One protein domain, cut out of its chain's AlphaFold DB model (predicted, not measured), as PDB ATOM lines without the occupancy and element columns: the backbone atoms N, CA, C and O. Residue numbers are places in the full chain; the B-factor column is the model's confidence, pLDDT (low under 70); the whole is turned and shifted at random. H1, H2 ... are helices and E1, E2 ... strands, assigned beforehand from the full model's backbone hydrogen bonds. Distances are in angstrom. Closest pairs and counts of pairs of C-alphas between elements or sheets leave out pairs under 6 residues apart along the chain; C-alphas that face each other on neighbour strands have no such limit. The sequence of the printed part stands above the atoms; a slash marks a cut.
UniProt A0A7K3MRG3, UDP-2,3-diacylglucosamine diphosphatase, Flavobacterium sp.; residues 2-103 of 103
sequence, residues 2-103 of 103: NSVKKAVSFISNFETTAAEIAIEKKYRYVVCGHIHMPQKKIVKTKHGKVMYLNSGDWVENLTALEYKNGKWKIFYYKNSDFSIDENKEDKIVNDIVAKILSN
ATOM      1  N   ASN A   2      42.726  10.575 -36.719       48.53
ATOM      2  CA  ASN A   2      44.180  10.713 -36.470       48.53
ATOM      3  C   ASN A   2      44.565  11.269 -35.084       48.53
ATOM      4  O   ASN A   2      45.691  11.062 -34.645       48.53
ATOM      5  N   SER A   3      43.647  11.930 -34.375       53.78
ATOM      6  CA  SER A   3      43.875  12.470 -33.024       53.78
ATOM      7  C   SER A   3      44.032  11.372 -31.964       53.78
ATOM      8  O   SER A   3      44.950  11.425 -31.153       53.78
ATOM      9  N   VAL A   4      43.206  10.324 -32.038       61.62
ATOM     10  CA  VAL A   4      43.231   9.185 -31.102       61.62
ATOM     11  C   VAL A   4      44.575   8.450 -31.132       61.62
ATOM     12  O   VAL A   4      45.131   8.141 -30.086       61.62
ATOM     13  N   LYS A   5      45.153   8.228 -32.321       56.22
ATOM     14  CA  LYS A   5      46.445   7.532 -32.450       56.22
ATOM     15  C   LYS A   5      47.598   8.290 -31.779       56.22
ATOM     16  O   LYS A   5      48.459   7.649 -31.189       56.22
ATOM     17  N   LYS A   6      47.591   9.631 -31.828       59.56
ATOM     18  CA  LYS A   6      48.610  10.461 -31.161       59.56
ATOM     19  C   LYS A   6      48.487  10.423 -29.635       59.56
ATOM     20  O   LYS A   6      49.503  10.325 -28.952       59.56
ATOM     21  N   ALA A   7      47.264  10.454 -29.106       60.53
ATOM     22  CA  ALA A   7      47.028  10.338 -27.666       60.53
ATOM     23  C   ALA A   7      47.490   8.971 -27.133       60.53
ATOM     24  O   ALA A   7      48.221   8.905 -26.148       60.53
ATOM     25  N   VAL A   8      47.170   7.888 -27.852       61.25
ATOM     26  CA  VAL A   8      47.610   6.525 -27.505       61.25
ATOM     27  C   VAL A   8      49.139   6.400 -27.517       61.25
ATOM     28  O   VAL A   8      49.704   5.814 -26.597       61.25
ATOM     29  N   SER A   9      49.830   6.994 -28.501       62.25
ATOM     30  CA  SER A   9      51.302   6.995 -28.511       62.25
ATOM     31  C   SER A   9      51.906   7.806 -27.362       62.25
ATOM     32  O   SER A   9      52.910   7.396 -26.791       62.25
ATOM     33  N   PHE A  10      51.291   8.933 -26.986       59.78
ATOM     34  CA  PHE A  10      51.790   9.763 -25.887       59.78
ATOM     35  C   PHE A  10      51.648   9.060 -24.528       59.78
ATOM     36  O   PHE A  10      52.591   9.050 -23.740       59.78
ATOM     37  N   ILE A  11      50.513   8.392 -24.292       60.06
ATOM     38  CA  ILE A  11      50.281   7.579 -23.087       60.06
ATOM     39  C   ILE A  11      51.317   6.452 -22.997       60.06
ATOM     40  O   ILE A  11      51.969   6.292 -21.965       60.06
ATOM     41  N   SER A  12      51.524   5.728 -24.104       67.25
ATOM     42  CA  SER A  12      52.511   4.647 -24.174       67.25
ATOM     43  C   SER A  12      53.920   5.128 -23.825       67.25
ATOM     44  O   SER A  12      54.659   4.400 -23.162       67.25
ATOM     45  N   ASN A  13      54.297   6.347 -24.224       83.81
ATOM     46  CA  ASN A  13      55.614   6.900 -23.911       83.81
ATOM     47  C   ASN A  13      55.798   7.126 -22.405       83.81
ATOM     48  O   ASN A  13      56.840   6.756 -21.863       83.81
ATOM     49  N   PHE A  14      54.793   7.680 -21.717       90.62
ATOM     50  CA  PHE A  14      54.882   7.919 -20.274       90.62
ATOM     51  C   PHE A  14      54.976   6.609 -19.485       90.62
ATOM     52  O   PHE A  14      55.887   6.439 -18.672       90.62
ATOM     53  N   GLU A  15      54.064   5.666 -19.742       93.06
ATOM     54  CA  GLU A  15      54.042   4.382 -19.030       93.06
ATOM     55  C   GLU A  15      55.347   3.602 -19.221       93.06
ATOM     56  O   GLU A  15      55.897   3.066 -18.257       93.06
ATOM     57  N   THR A  16      55.850   3.566 -20.460       92.69
ATOM     58  CA  THR A  16      57.093   2.866 -20.809       92.69
ATOM     59  C   THR A  16      58.284   3.499 -20.104       92.69
ATOM     60  O   THR A  16      59.004   2.796 -19.402       92.69
ATOM     61  N   THR A  17      58.431   4.825 -20.191       94.69
ATOM     62  CA  THR A  17      59.547   5.553 -19.566       94.69
ATOM     63  C   THR A  17      59.581   5.327 -18.052       94.69
ATOM     64  O   THR A  17      60.621   4.991 -17.489       94.69
ATOM     65  N   ALA A  18      58.433   5.447 -17.375       96.44
ATOM     66  CA  ALA A  18      58.353   5.227 -15.932       96.44
ATOM     67  C   ALA A  18      58.710   3.779 -15.545       96.44
ATOM     68  O   ALA A  18      59.411   3.548 -14.555       96.44
ATOM     69  N   ALA A  19      58.249   2.800 -16.328       97.19
ATOM     70  CA  ALA A  19      58.551   1.395 -16.090       97.19
ATOM     71  C   ALA A  19      60.031   1.061 -16.333       97.19
ATOM     72  O   ALA A  19      60.622   0.332 -15.535       97.19
ATOM     73  N   GLU A  20      60.638   1.594 -17.392       96.38
ATOM     74  CA  GLU A  20      62.050   1.383 -17.720       96.38
ATOM     75  C   GLU A  20      62.967   1.931 -16.624       96.38
ATOM     76  O   GLU A  20      63.780   1.176 -16.090       96.38
ATOM     77  N   ILE A  21      62.746   3.175 -16.183       97.00
ATOM     78  CA  ILE A  21      63.506   3.785 -15.079       97.00
ATOM     79  C   ILE A  21      63.396   2.931 -13.806       97.00
ATOM     80  O   ILE A  21      64.385   2.699 -13.106       97.00
ATOM     81  N   ALA A  22      62.197   2.432 -13.494       98.38
ATOM     82  CA  ALA A  22      61.992   1.601 -12.314       98.38
ATOM     83  C   ALA A  22      62.714   0.247 -12.414       98.38
ATOM     84  O   ALA A  22      63.274  -0.221 -11.417       98.38
ATOM     85  N   ILE A  23      62.743  -0.363 -13.603       98.44
ATOM     86  CA  ILE A  23      63.493  -1.600 -13.863       98.44
ATOM     87  C   ILE A  23      64.999  -1.356 -13.722       98.44
ATOM     88  O   ILE A  23      65.671  -2.129 -13.037       98.44
ATOM     89  N   GLU A  24      65.530  -0.281 -14.304       97.31
ATOM     90  CA  GLU A  24      66.952   0.082 -14.207       97.31
ATOM     91  C   GLU A  24      67.392   0.307 -12.757       97.31
ATOM     92  O   GLU A  24      68.465  -0.137 -12.339       97.31
ATOM     93  N   LYS A  25      66.527   0.934 -11.953       97.75
ATOM     94  CA  LYS A  25      66.736   1.143 -10.512       97.75
ATOM     95  C   LYS A  25      66.429  -0.095  -9.659       97.75
ATOM     96  O   LYS A  25      66.570  -0.033  -8.441       97.75
ATOM     97  N   LYS A  26      66.067  -1.224 -10.280       97.75
ATOM     98  CA  LYS A  26      65.771  -2.514  -9.631       97.75
ATOM     99  C   LYS A  26      64.599  -2.457  -8.643       97.75
ATOM    100  O   LYS A  26      64.564  -3.212  -7.668       97.75
ATOM    101  N   TYR A  27      63.616  -1.596  -8.895       98.31
ATOM    102  CA  TYR A  27      62.388  -1.557  -8.106       98.31
ATOM    103  C   TYR A  27      61.401  -2.648  -8.523       98.31
ATOM    104  O   TYR A  27      61.333  -3.074  -9.674       98.31
ATOM    105  N   ARG A  28      60.577  -3.079  -7.564       97.31
ATOM    106  CA  ARG A  28      59.510  -4.064  -7.804       97.31
ATOM    107  C   ARG A  28      58.210  -3.428  -8.304       97.31
ATOM    108  O   ARG A  28      57.442  -4.091  -9.004       97.31
ATOM    109  N   TYR A  29      57.968  -2.170  -7.944       97.75
ATOM    110  CA  TYR A  29      56.757  -1.423  -8.269       97.75
ATOM    111  C   TYR A  29      57.117  -0.018  -8.737       97.75
ATOM    112  O   TYR A  29      58.070   0.574  -8.234       97.75
ATOM    113  N   VAL A  30      56.309   0.521  -9.640       97.62
ATOM    114  CA  VAL A  30      56.248   1.952  -9.936       97.62
ATOM    115  C   VAL A  30      54.787   2.375  -9.853       97.62
ATOM    116  O   VAL A  30      53.919   1.703 -10.410       97.62
ATOM    117  N   VAL A  31      54.518   3.433  -9.092       97.31
ATOM    118  CA  VAL A  31      53.173   3.968  -8.855       97.31
ATOM    119  C   VAL A  31      53.109   5.360  -9.459       97.31
ATOM    120  O   VAL A  31      53.956   6.202  -9.166       97.31
ATOM    121  N   CYS A  32      52.127   5.591 -10.322       95.00
ATOM    122  CA  CYS A  32      51.988   6.814 -11.100       95.00
ATOM    123  C   CYS A  32      50.553   7.356 -11.075       95.00
ATOM    124  O   CYS A  32      49.607   6.669 -10.695       95.00
ATOM    125  N   GLY A  33      50.426   8.587 -11.567       88.19
ATOM    126  CA  GLY A  33      49.178   9.196 -12.023       88.19
ATOM    127  C   GLY A  33      49.377   9.778 -13.426       88.19
ATOM    128  O   GLY A  33      49.924   9.105 -14.303       88.19
ATOM    129  N   HIS A  34      49.004  11.045 -13.619       89.19
ATOM    130  CA  HIS A  34      49.281  11.882 -14.800       89.19
ATOM    131  C   HIS A  34      48.515  11.549 -16.092       89.19
ATOM    132  O   HIS A  34      47.929  12.446 -16.681       89.19
ATOM    133  N   ILE A  35      48.467  10.287 -16.527       90.44
ATOM    134  CA  ILE A  35      47.749   9.898 -17.762       90.44
ATOM    135  C   ILE A  35      46.246   9.657 -17.556       90.44
ATOM    136  O   ILE A  35      45.555   9.339 -18.517       90.44
ATOM    137  N   HIS A  36      45.769   9.769 -16.309       91.94
ATOM    138  CA  HIS A  36      44.357   9.644 -15.921       91.94
ATOM    139  C   HIS A  36      43.719   8.347 -16.438       91.94
ATOM    140  O   HIS A  36      42.577   8.315 -16.869       91.94
ATOM    141  N   MET A  37      44.488   7.256 -16.432       93.50
ATOM    142  CA  MET A  37      44.004   5.950 -16.853       93.50
ATOM    143  C   MET A  37      44.425   4.920 -15.806       93.50
ATOM    144  O   MET A  37      45.628   4.691 -15.648       93.50
ATOM    145  N   PRO A  38      43.483   4.301 -15.071       96.56
ATOM    146  CA  PRO A  38      43.811   3.299 -14.070       96.56
ATOM    147  C   PRO A  38      44.479   2.098 -14.738       96.56
ATOM    148  O   PRO A  38      43.970   1.547 -15.716       96.56
ATOM    149  N   GLN A  39      45.637   1.686 -14.225       96.06
ATOM    150  CA  GLN A  39      46.428   0.596 -14.801       96.06
ATOM    151  C   GLN A  39      47.069  -0.250 -13.710       96.06
ATOM    152  O   GLN A  39      47.575   0.252 -12.711       96.06
ATOM    153  N   LYS A  40      47.090  -1.563 -13.927       96.94
ATOM    154  CA  LYS A  40      47.862  -2.513 -13.126       96.94
ATOM    155  C   LYS A  40      48.374  -3.602 -14.053       96.94
ATOM    156  O   LYS A  40      47.619  -4.495 -14.435       96.94
ATOM    157  N   LYS A  41      49.651  -3.532 -14.420       96.00
ATOM    158  CA  LYS A  41      50.263  -4.476 -15.363       96.00
ATOM    159  C   LYS A  41      51.718  -4.751 -15.022       96.00
ATOM    160  O   LYS A  41      52.407  -3.920 -14.444       96.00
ATOM    161  N   ILE A  42      52.197  -5.932 -15.399       97.56
ATOM    162  CA  ILE A  42      53.628  -6.236 -15.345       97.56
ATOM    163  C   ILE A  42      54.249  -5.759 -16.652       97.56
ATOM    164  O   ILE A  42      53.884  -6.255 -17.716       97.56
ATOM    165  N   VAL A  43      55.214  -4.850 -16.559       96.44
ATOM    166  CA  VAL A  43      56.063  -4.453 -17.683       96.44
ATOM    167  C   VAL A  43      57.368  -5.236 -17.591       96.44
ATOM    168  O   VAL A  43      57.930  -5.388 -16.502       96.44
ATOM    169  N   LYS A  44      57.828  -5.784 -18.718       96.81
ATOM    170  CA  LYS A  44      59.055  -6.583 -18.811       96.81
ATOM    171  C   LYS A  44      59.962  -6.008 -19.890       96.81
ATOM    172  O   LYS A  44      59.493  -5.699 -20.979       96.81
ATOM    173  N   THR A  45      61.253  -5.953 -19.602       93.62
ATOM    174  CA  THR A  45      62.310  -5.634 -20.564       93.62
ATOM    175  C   THR A  45      63.409  -6.691 -20.465       93.62
ATOM    176  O   THR A  45      63.364  -7.577 -19.607       93.62
ATOM    177  N   LYS A  46      64.440  -6.593 -21.310       95.19
ATOM    178  CA  LYS A  46      65.638  -7.446 -21.203       95.19
ATOM    179  C   LYS A  46      66.399  -7.275 -19.877       95.19
ATOM    180  O   LYS A  46      67.187  -8.141 -19.519       95.19
ATOM    181  N   HIS A  47      66.165  -6.179 -19.152       94.88
ATOM    182  CA  HIS A  47      66.854  -5.845 -17.902       94.88
ATOM    183  C   HIS A  47      66.078  -6.254 -16.643       94.88
ATOM    184  O   HIS A  47      66.627  -6.204 -15.545       94.88
ATOM    185  N   GLY A  48      64.816  -6.671 -16.777       97.38
ATOM    186  CA  GLY A  48      64.006  -7.095 -15.642       97.38
ATOM    187  C   GLY A  48      62.514  -6.878 -15.848       97.38
ATOM    188  O   GLY A  48      62.007  -6.820 -16.968       97.38
ATOM    189  N   LYS A  49      61.784  -6.790 -14.736       98.19
ATOM    190  CA  LYS A  49      60.342  -6.544 -14.734       98.19
ATOM    191  C   LYS A  49      59.938  -5.677 -13.555       98.19
ATOM    192  O   LYS A  49      60.513  -5.802 -12.478       98.19
ATOM    193  N   VAL A  50      58.884  -4.898 -13.747       98.56
ATOM    194  CA  VAL A  50      58.263  -4.077 -12.707       98.56
ATOM    195  C   VAL A  50      56.746  -4.230 -12.776       98.56
ATOM    196  O   VAL A  50      56.175  -4.458 -13.843       98.56
ATOM    197  N   MET A  51      56.077  -4.135 -11.632       98.06
ATOM    198  CA  MET A  51      54.632  -3.937 -11.589       98.06
ATOM    199  C   MET A  51      54.343  -2.440 -11.753       98.06
ATOM    200  O   MET A  51      54.610  -1.656 -10.843       98.06
ATOM    201  N   TYR A  52      53.814  -2.061 -12.912       97.81
ATOM    202  CA  TYR A  52      53.345  -0.712 -13.204       97.81
ATOM    203  C   TYR A  52      51.930  -0.523 -12.662       97.81
ATOM    204  O   TYR A  52      51.041  -1.344 -12.922       97.81
ATOM    205  N   LEU A  53      51.735   0.553 -11.905       98.19
ATOM    206  CA  LEU A  53      50.483   0.899 -11.249       98.19
ATOM    207  C   LEU A  53      50.146   2.358 -11.561       98.19
ATOM    208  O   LEU A  53      50.974   3.238 -11.347       98.19
ATOM    209  N   ASN A  54      48.927   2.617 -12.023       97.50
ATOM    210  CA  ASN A  54      48.394   3.962 -12.200       97.50
ATOM    211  C   ASN A  54      47.055   4.086 -11.477       97.50
ATOM    212  O   ASN A  54      46.196   3.214 -11.636       97.50
ATOM    213  N   SER A  55      46.889   5.143 -10.685       97.06
ATOM    214  CA  SER A  55      45.676   5.370  -9.894       97.06
ATOM    215  C   SER A  55      44.461   5.789 -10.719       97.06
ATOM    216  O   SER A  55      43.353   5.721 -10.197       97.06
ATOM    217  N   GLY A  56      44.647   6.224 -11.969       95.94
ATOM    218  CA  GLY A  56      43.599   6.920 -12.712       95.94
ATOM    219  C   GLY A  56      43.338   8.304 -12.115       95.94
ATOM    220  O   GLY A  56      44.270   8.964 -11.648       95.94
ATOM    221  N   ASP A  57      42.081   8.725 -12.128       96.19
ATOM    222  CA  ASP A  57      41.621  10.040 -11.679       96.19
ATOM    223  C   ASP A  57      40.242   9.954 -10.997       96.19
ATOM    224  O   ASP A  57      39.611   8.895 -10.948       96.19
ATOM    225  N   TRP A  58      39.785  11.081 -10.449       96.00
ATOM    226  CA  TRP A  58      38.530  11.205  -9.694       96.00
ATOM    227  C   TRP A  58      37.434  11.966 -10.447       96.00
ATOM    228  O   TRP A  58      36.472  12.422  -9.836       96.00
ATOM    229  N   VAL A  59      37.583  12.140 -11.756       94.38
ATOM    230  CA  VAL A  59      36.626  12.862 -12.598       94.38
ATOM    231  C   VAL A  59      35.918  11.883 -13.528       94.38
ATOM    232  O   VAL A  59      34.693  11.805 -13.522       94.38
ATOM    233  N   GLU A  60      36.679  11.100 -14.286       93.25
ATOM    234  CA  GLU A  60      36.165  10.165 -15.288       93.25
ATOM    235  C   GLU A  60      36.169   8.726 -14.770       93.25
ATOM    236  O   GLU A  60      35.179   8.009 -14.904       93.25
ATOM    237  N   ASN A  61      37.280   8.296 -14.164       95.56
ATOM    238  CA  ASN A  61      37.445   6.901 -13.751       95.56
ATOM    239  C   ASN A  61      36.933   6.618 -12.333       95.56
ATOM    240  O   ASN A  61      36.525   5.491 -12.049       95.56
ATOM    241  N   LEU A  62      36.954   7.625 -11.450       96.75
ATOM    242  CA  LEU A  62      36.576   7.511 -10.037       96.75
ATOM    243  C   LEU A  62      37.310   6.357  -9.331       96.75
ATOM    244  O   LEU A  62      36.713   5.542  -8.623       96.75
ATOM    245  N   THR A  63      38.622   6.267  -9.548       97.50
ATOM    246  CA  THR A  63      39.444   5.162  -9.043       97.50
ATOM    247  C   THR A  63      40.410   5.559  -7.935       97.50
ATOM    248  O   THR A  63      40.876   6.695  -7.843       97.50
ATOM    249  N   ALA A  64      40.771   4.575  -7.113       96.25
ATOM    250  CA  ALA A  64      41.850   4.672  -6.136       96.25
ATOM    251  C   ALA A  64      42.745   3.431  -6.196       96.25
ATOM    252  O   ALA A  64      42.290   2.327  -6.498       96.25
ATOM    253  N   LEU A  65      44.032   3.600  -5.900       97.06
ATOM    254  CA  LEU A  65      44.971   2.488  -5.798       97.06
ATOM    255  C   LEU A  65      45.146   2.097  -4.327       97.06
ATOM    256  O   LEU A  65      45.628   2.888  -3.523       97.06
ATOM    257  N   GLU A  66      44.794   0.862  -3.986       97.00
ATOM    258  CA  GLU A  66      44.804   0.358  -2.614       97.00
ATOM    259  C   GLU A  66      45.865  -0.724  -2.429       97.00
ATOM    260  O   GLU A  66      45.977  -1.652  -3.240       97.00
ATOM    261  N   TYR A  67      46.608  -0.651  -1.325       97.06
ATOM    262  CA  TYR A  67      47.515  -1.709  -0.895       97.06
ATOM    263  C   TYR A  67      47.045  -2.309   0.423       97.06
ATOM    264  O   TYR A  67      47.043  -1.645   1.457       97.06
ATOM    265  N   LYS A  68      46.666  -3.588   0.394       97.25
ATOM    266  CA  LYS A  68      46.229  -4.323   1.584       97.25
ATOM    267  C   LYS A  68      46.725  -5.760   1.519       97.25
ATOM    268  O   LYS A  68      46.642  -6.404   0.473       97.25
ATOM    269  N   ASN A  69      47.241  -6.271   2.635       96.31
ATOM    270  CA  ASN A  69      47.695  -7.661   2.784       96.31
ATOM    271  C   ASN A  69      48.653  -8.110   1.663       96.31
ATOM    272  O   ASN A  69      48.480  -9.169   1.057       96.31
ATOM    273  N   GLY A  70      49.632  -7.266   1.329       93.88
ATOM    274  CA  GLY A  70      50.630  -7.582   0.307       93.88
ATOM    275  C   GLY A  70      50.156  -7.430  -1.143       93.88
ATOM    276  O   GLY A  70      50.937  -7.682  -2.063       93.88
ATOM    277  N   LYS A  71      48.895  -7.044  -1.377       95.44
ATOM    278  CA  LYS A  71      48.279  -7.004  -2.707       95.44
ATOM    279  C   LYS A  71      47.814  -5.597  -3.063       95.44
ATOM    280  O   LYS A  71      47.114  -4.944  -2.298       95.44
ATOM    281  N   TRP A  72      48.163  -5.180  -4.276       97.44
ATOM    282  CA  TRP A  72      47.625  -3.981  -4.912       97.44
ATOM    283  C   TRP A  72      46.268  -4.269  -5.552       97.44
ATOM    284  O   TRP A  72      46.119  -5.298  -6.223       97.44
ATOM    285  N   LYS A  73      45.308  -3.360  -5.427       97.38
ATOM    286  CA  LYS A  73      44.016  -3.397  -6.121       97.38
ATOM    287  C   LYS A  73      43.670  -1.992  -6.614       97.38
ATOM    288  O   LYS A  73      44.036  -1.014  -5.978       97.38
ATOM    289  N   ILE A  74      42.988  -1.915  -7.752       97.81
ATOM    290  CA  ILE A  74      42.329  -0.682  -8.180       97.81
ATOM    291  C   ILE A  74      40.897  -0.759  -7.661       97.81
ATOM    292  O   ILE A  74      40.158  -1.692  -7.997       97.81
ATOM    293  N   PHE A  75      40.549   0.165  -6.781       97.19
ATOM    294  CA  PHE A  75      39.190   0.402  -6.337       97.19
ATOM    295  C   PHE A  75      38.485   1.299  -7.352       97.19
ATOM    296  O   PHE A  75      39.082   2.254  -7.841       97.19
ATOM    297  N   TYR A  76      37.231   0.974  -7.653       96.88
ATOM    298  CA  TYR A  76      36.351   1.760  -8.509       96.88
ATOM    299  C   TYR A  76      35.186   2.212  -7.649       96.88
ATOM    300  O   TYR A  76      34.414   1.372  -7.181       96.88
ATOM    301  N   TYR A  77      35.087   3.516  -7.431       95.62
ATOM    302  CA  TYR A  77      33.985   4.091  -6.691       95.62
ATOM    303  C   TYR A  77      32.684   3.930  -7.480       95.62
ATOM    304  O   TYR A  77      32.625   4.160  -8.691       95.62
ATOM    305  N   LYS A  78      31.622   3.550  -6.772       93.12
ATOM    306  CA  LYS A  78      30.257   3.505  -7.289       93.12
ATOM    307  C   LYS A  78      29.352   4.193  -6.286       93.12
ATOM    308  O   LYS A  78      29.370   3.841  -5.113       93.12
ATOM    309  N   ASN A  79      28.509   5.112  -6.754       88.38
ATOM    310  CA  ASN A  79      27.541   5.800  -5.892       88.38
ATOM    311  C   ASN A  79      26.656   4.821  -5.099       88.38
ATOM    312  O   ASN A  79      26.331   5.100  -3.953       88.38
ATOM    313  N   SER A  80      26.314   3.661  -5.669       87.50
ATOM    314  CA  SER A  80      25.535   2.612  -4.991       87.50
ATOM    315  C   SER A  80      26.187   2.065  -3.724       87.50
ATOM    316  O   SER A  80      25.491   1.587  -2.836       87.50
ATOM    317  N   ASP A  81      27.516   2.109  -3.638       86.50
ATOM    318  CA  ASP A  81      28.252   1.549  -2.504       86.50
ATOM    319  C   ASP A  81      28.192   2.493  -1.289       86.50
ATOM    320  O   ASP A  81      28.481   2.084  -0.165       86.50
ATOM    321  N   PHE A  82      27.785   3.749  -1.516       83.69
ATOM    322  CA  PHE A  82      27.733   4.824  -0.525       83.69
ATOM    323  C   PHE A  82      26.380   5.536  -0.484       83.69
ATOM    324  O   PHE A  82      26.251   6.555   0.193       83.69
ATOM    325  N   SER A  83      25.367   5.025  -1.190       78.62
ATOM    326  CA  SER A  83      24.022   5.582  -1.112       78.62
ATOM    327  C   SER A  83      23.515   5.406   0.313       78.62
ATOM    328  O   SER A  83      23.290   4.285   0.777       78.62
ATOM    329  N   ILE A  84      23.354   6.527   1.007       71.44
ATOM    330  CA  ILE A  84      22.615   6.578   2.256       71.44
ATOM    331  C   ILE A  84      21.160   6.328   1.854       71.44
ATOM    332  O   ILE A  84      20.597   7.090   1.075       71.44
ATOM    333  N   ASP A  85      20.569   5.223   2.313       71.00
ATOM    334  CA  ASP A  85      19.112   5.096   2.278       71.00
ATOM    335  C   ASP A  85      18.600   6.193   3.215       71.00
ATOM    336  O   ASP A  85      18.720   6.068   4.432       71.00
ATOM    337  N   GLU A  86      18.142   7.313   2.649       65.50
ATOM    338  CA  GLU A  86      17.652   8.474   3.406       65.50
ATOM    339  C   GLU A  86      16.537   8.065   4.383       65.50
ATOM    340  O   GLU A  86      16.398   8.653   5.446       65.50
ATOM    341  N   ASN A  87      15.829   6.967   4.093       69.06
ATOM    342  CA  ASN A  87      14.784   6.407   4.949       69.06
ATOM    343  C   ASN A  87      15.304   5.357   5.945       69.06
ATOM    344  O   ASN A  87      14.511   4.666   6.587       69.06
ATOM    345  N   LYS A  88      16.621   5.139   6.050       78.88
ATOM    346  CA  LYS A  88      17.185   4.112   6.939       78.88
ATOM    347  C   LYS A  88      16.961   4.465   8.401       78.88
ATOM    348  O   LYS A  88      16.622   3.574   9.174       78.88
ATOM    349  N   GLU A  89      17.115   5.736   8.763       77.06
ATOM    350  CA  GLU A  89      16.785   6.218  10.107       77.06
ATOM    351  C   GLU A  89      15.291   6.074  10.391       77.06
ATOM    352  O   GLU A  89      14.936   5.450  11.387       77.06
ATOM    353  N   ASP A  90      14.422   6.504   9.475       81.75
ATOM    354  CA  ASP A  90      12.969   6.360   9.636       81.75
ATOM    355  C   ASP A  90      12.534   4.894   9.760       81.75
ATOM    356  O   ASP A  90      11.681   4.557  10.581       81.75
ATOM    357  N   LYS A  91      13.143   3.978   8.998       83.50
ATOM    358  CA  LYS A  91      12.906   2.532   9.137       83.50
ATOM    359  C   LYS A  91      13.344   2.012  10.503       83.50
ATOM    360  O   LYS A  91      12.626   1.204  11.084       83.50
ATOM    361  N   ILE A  92      14.495   2.456  11.007       87.44
ATOM    362  CA  ILE A  92      14.995   2.059  12.331       87.44
ATOM    363  C   ILE A  92      14.054   2.575  13.424       87.44
ATOM    364  O   ILE A  92      13.675   1.807  14.305       87.44
ATOM    365  N   VAL A  93      13.635   3.842  13.351       87.81
ATOM    366  CA  VAL A  93      12.697   4.435  14.314       87.81
ATOM    367  C   VAL A  93      11.358   3.700  14.280       87.81
ATOM    368  O   VAL A  93      10.862   3.297  15.330       87.81
ATOM    369  N   ASN A  94      10.802   3.450  13.094       87.94
ATOM    370  CA  ASN A  94       9.534   2.735  12.950       87.94
ATOM    371  C   ASN A  94       9.609   1.290  13.470       87.94
ATOM    372  O   ASN A  94       8.669   0.833  14.116       87.94
ATOM    373  N   ASP A  95      10.721   0.582  13.246       90.44
ATOM    374  CA  ASP A  95      10.927  -0.776  13.771       90.44
ATOM    375  C   ASP A  95      11.032  -0.790  15.308       90.44
ATOM    376  O   ASP A  95      10.473  -1.668  15.968       90.44
ATOM    377  N   ILE A  96      11.686   0.215  15.903       92.88
ATOM    378  CA  ILE A  96      11.737   0.386  17.364       92.88
ATOM    379  C   ILE A  96      10.336   0.666  17.921       92.88
ATOM    380  O   ILE A  96       9.919   0.017  18.881       92.88
ATOM    381  N   VAL A  97       9.596   1.597  17.313       93.38
ATOM    382  CA  VAL A  97       8.231   1.950  17.732       93.38
ATOM    383  C   VAL A  97       7.304   0.737  17.641       93.38
ATOM    384  O   VAL A  97       6.589   0.450  18.599       93.38
ATOM    385  N   ALA A  98       7.359  -0.023  16.544       92.75
ATOM    386  CA  ALA A  98       6.558  -1.232  16.372       92.75
ATOM    387  C   ALA A  98       6.826  -2.268  17.477       92.75
ATOM    388  O   ALA A  98       5.876  -2.822  18.025       92.75
ATOM    389  N   LYS A  99       8.094  -2.483  17.854       93.44
ATOM    390  CA  LYS A  99       8.482  -3.415  18.931       93.44
ATOM    391  C   LYS A  99       8.035  -2.968  20.320       93.44
ATOM    392  O   LYS A  99       7.748  -3.815  21.162       93.44
ATOM    393  N   ILE A 100       7.999  -1.658  20.577       92.12
ATOM    394  CA  ILE A 100       7.496  -1.109  21.845       92.12
ATOM    395  C   ILE A 100       5.982  -1.298  21.935       92.12
ATOM    396  O   ILE A 100       5.485  -1.689  22.983       92.12
ATOM    397  N   LEU A 101       5.263  -1.043  20.840       89.81
ATOM    398  CA  LEU A 101       3.802  -1.134  20.789       89.81
ATOM    399  C   LEU A 101       3.270  -2.574  20.707       89.81
ATOM    400  O   LEU A 101       2.074  -2.784  20.897       89.81
ATOM    401  N   SER A 102       4.119  -3.554  20.387       86.75
ATOM    402  CA  SER A 102       3.748  -4.973  20.310       86.75
ATOM    403  C   SER A 102       3.933  -5.754  21.621       86.75
ATOM    404  O   SER A 102       3.673  -6.957  21.626       86.75
ATOM    405  N   ASN A 103       4.415  -5.106  22.687       57.81
ATOM    406  CA  ASN A 103       4.502  -5.646  24.052       57.81
ATOM    407  C   ASN A 103       3.407  -5.043  24.935       57.81
ATOM    408  O   ASN A 103       2.975  -5.752  25.871       57.81
TER     409      ASN A 103
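Overview. This is residues 2 to 103 of the 103 residues of the protein "UDP-2,3-diacylglucosamine diphosphatase" of Flavobacterium sp. (UniProt A0A7K3MRG3). A small body of a three-stranded sheet and a two-stranded hairpin, partly face to face, has a long helix, H1, packed on one face of the larger sheet, and a free tail sticks out from the body and ends in a second helix, H2. The tail, residues 79 to 103, makes the length. The 102 printed residues hold two named helices and five named strands in the order H1 E1 E2 E3 E4 E5 H2, a mixed class of helices and strands. The larger sheet runs E1 E3 E2 and is mixed; E4 and E5 are antiparallel. The whole is extended, with a radius of gyration of the C-alphas of 22.7 A and spans of 76 by 38 by 14 A.

Arrangement. Begin with H1, residues 2 to 24, whose residues 14 to 24 come within 10 A of the sheet of E1, residues 29 to 32, E3, residues 48 to 55, and E2, residues 38 to 45. H1 is on one face of this sheet, two layers, a helix on one face of a sheet, at a height over the sheet of 10.8 A; it lies over E3, on which 6 of its C-alphas fall when dropped onto the local plane, and only just over E2, on which 3 fall. It runs slantwise to the strands, at 52 degrees to E3 on the local plane; its closest C-alphas to E3 are those of Ile 23 and Gly 48, 5.8 A. E1 and E3 are parallel; look for N 32 and O 53, 2.8 A apart. E2 and E3 form an antiparallel hairpin, with N 52 and O 41 at 2.8 A. Go on to the hairpin of E4, residues 63 to 68, and E5, residues 71 to 76, where N 66 and O 73 are 2.8 A apart. The two sheets make a sandwich, two sheets face to face, their planes 18 degrees apart and their strands at 41 degrees; the C-alphas of Ser 55 and Leu 65, the closest of E3 and E4, are 5.1 A apart. H2, residues 88 to 101, is apart from H1 and not on the larger sheet. In H2 every O i to N i+4 pair is within hydrogen-bond range; in H1, 18 of 19 are.

Along the chain. Find C-alpha 2 at (44.180, 10.713, -36.470); from there H1 runs 33.6 A to C-alpha 24. E1 spans 9.9 A, E2 21.5 A and E3 22.9 A, ending at C-alpha 55, (45.676, 5.370, -9.894). E4 spans 15.8 A and E5 15.9 A. H2 runs 20.0 A to C-alpha 101 at (3.802, -1.134, 20.789).

Size, cuts and confidence. Look to Lys 46 and Asn 103 for the two C-alphas farthest apart, 76.1 A. The printed part has no cut, and the link E5 to H2, 11 residues, is long. Confidence is under 70 at residues 2 to 12, 86 to 87 and 103.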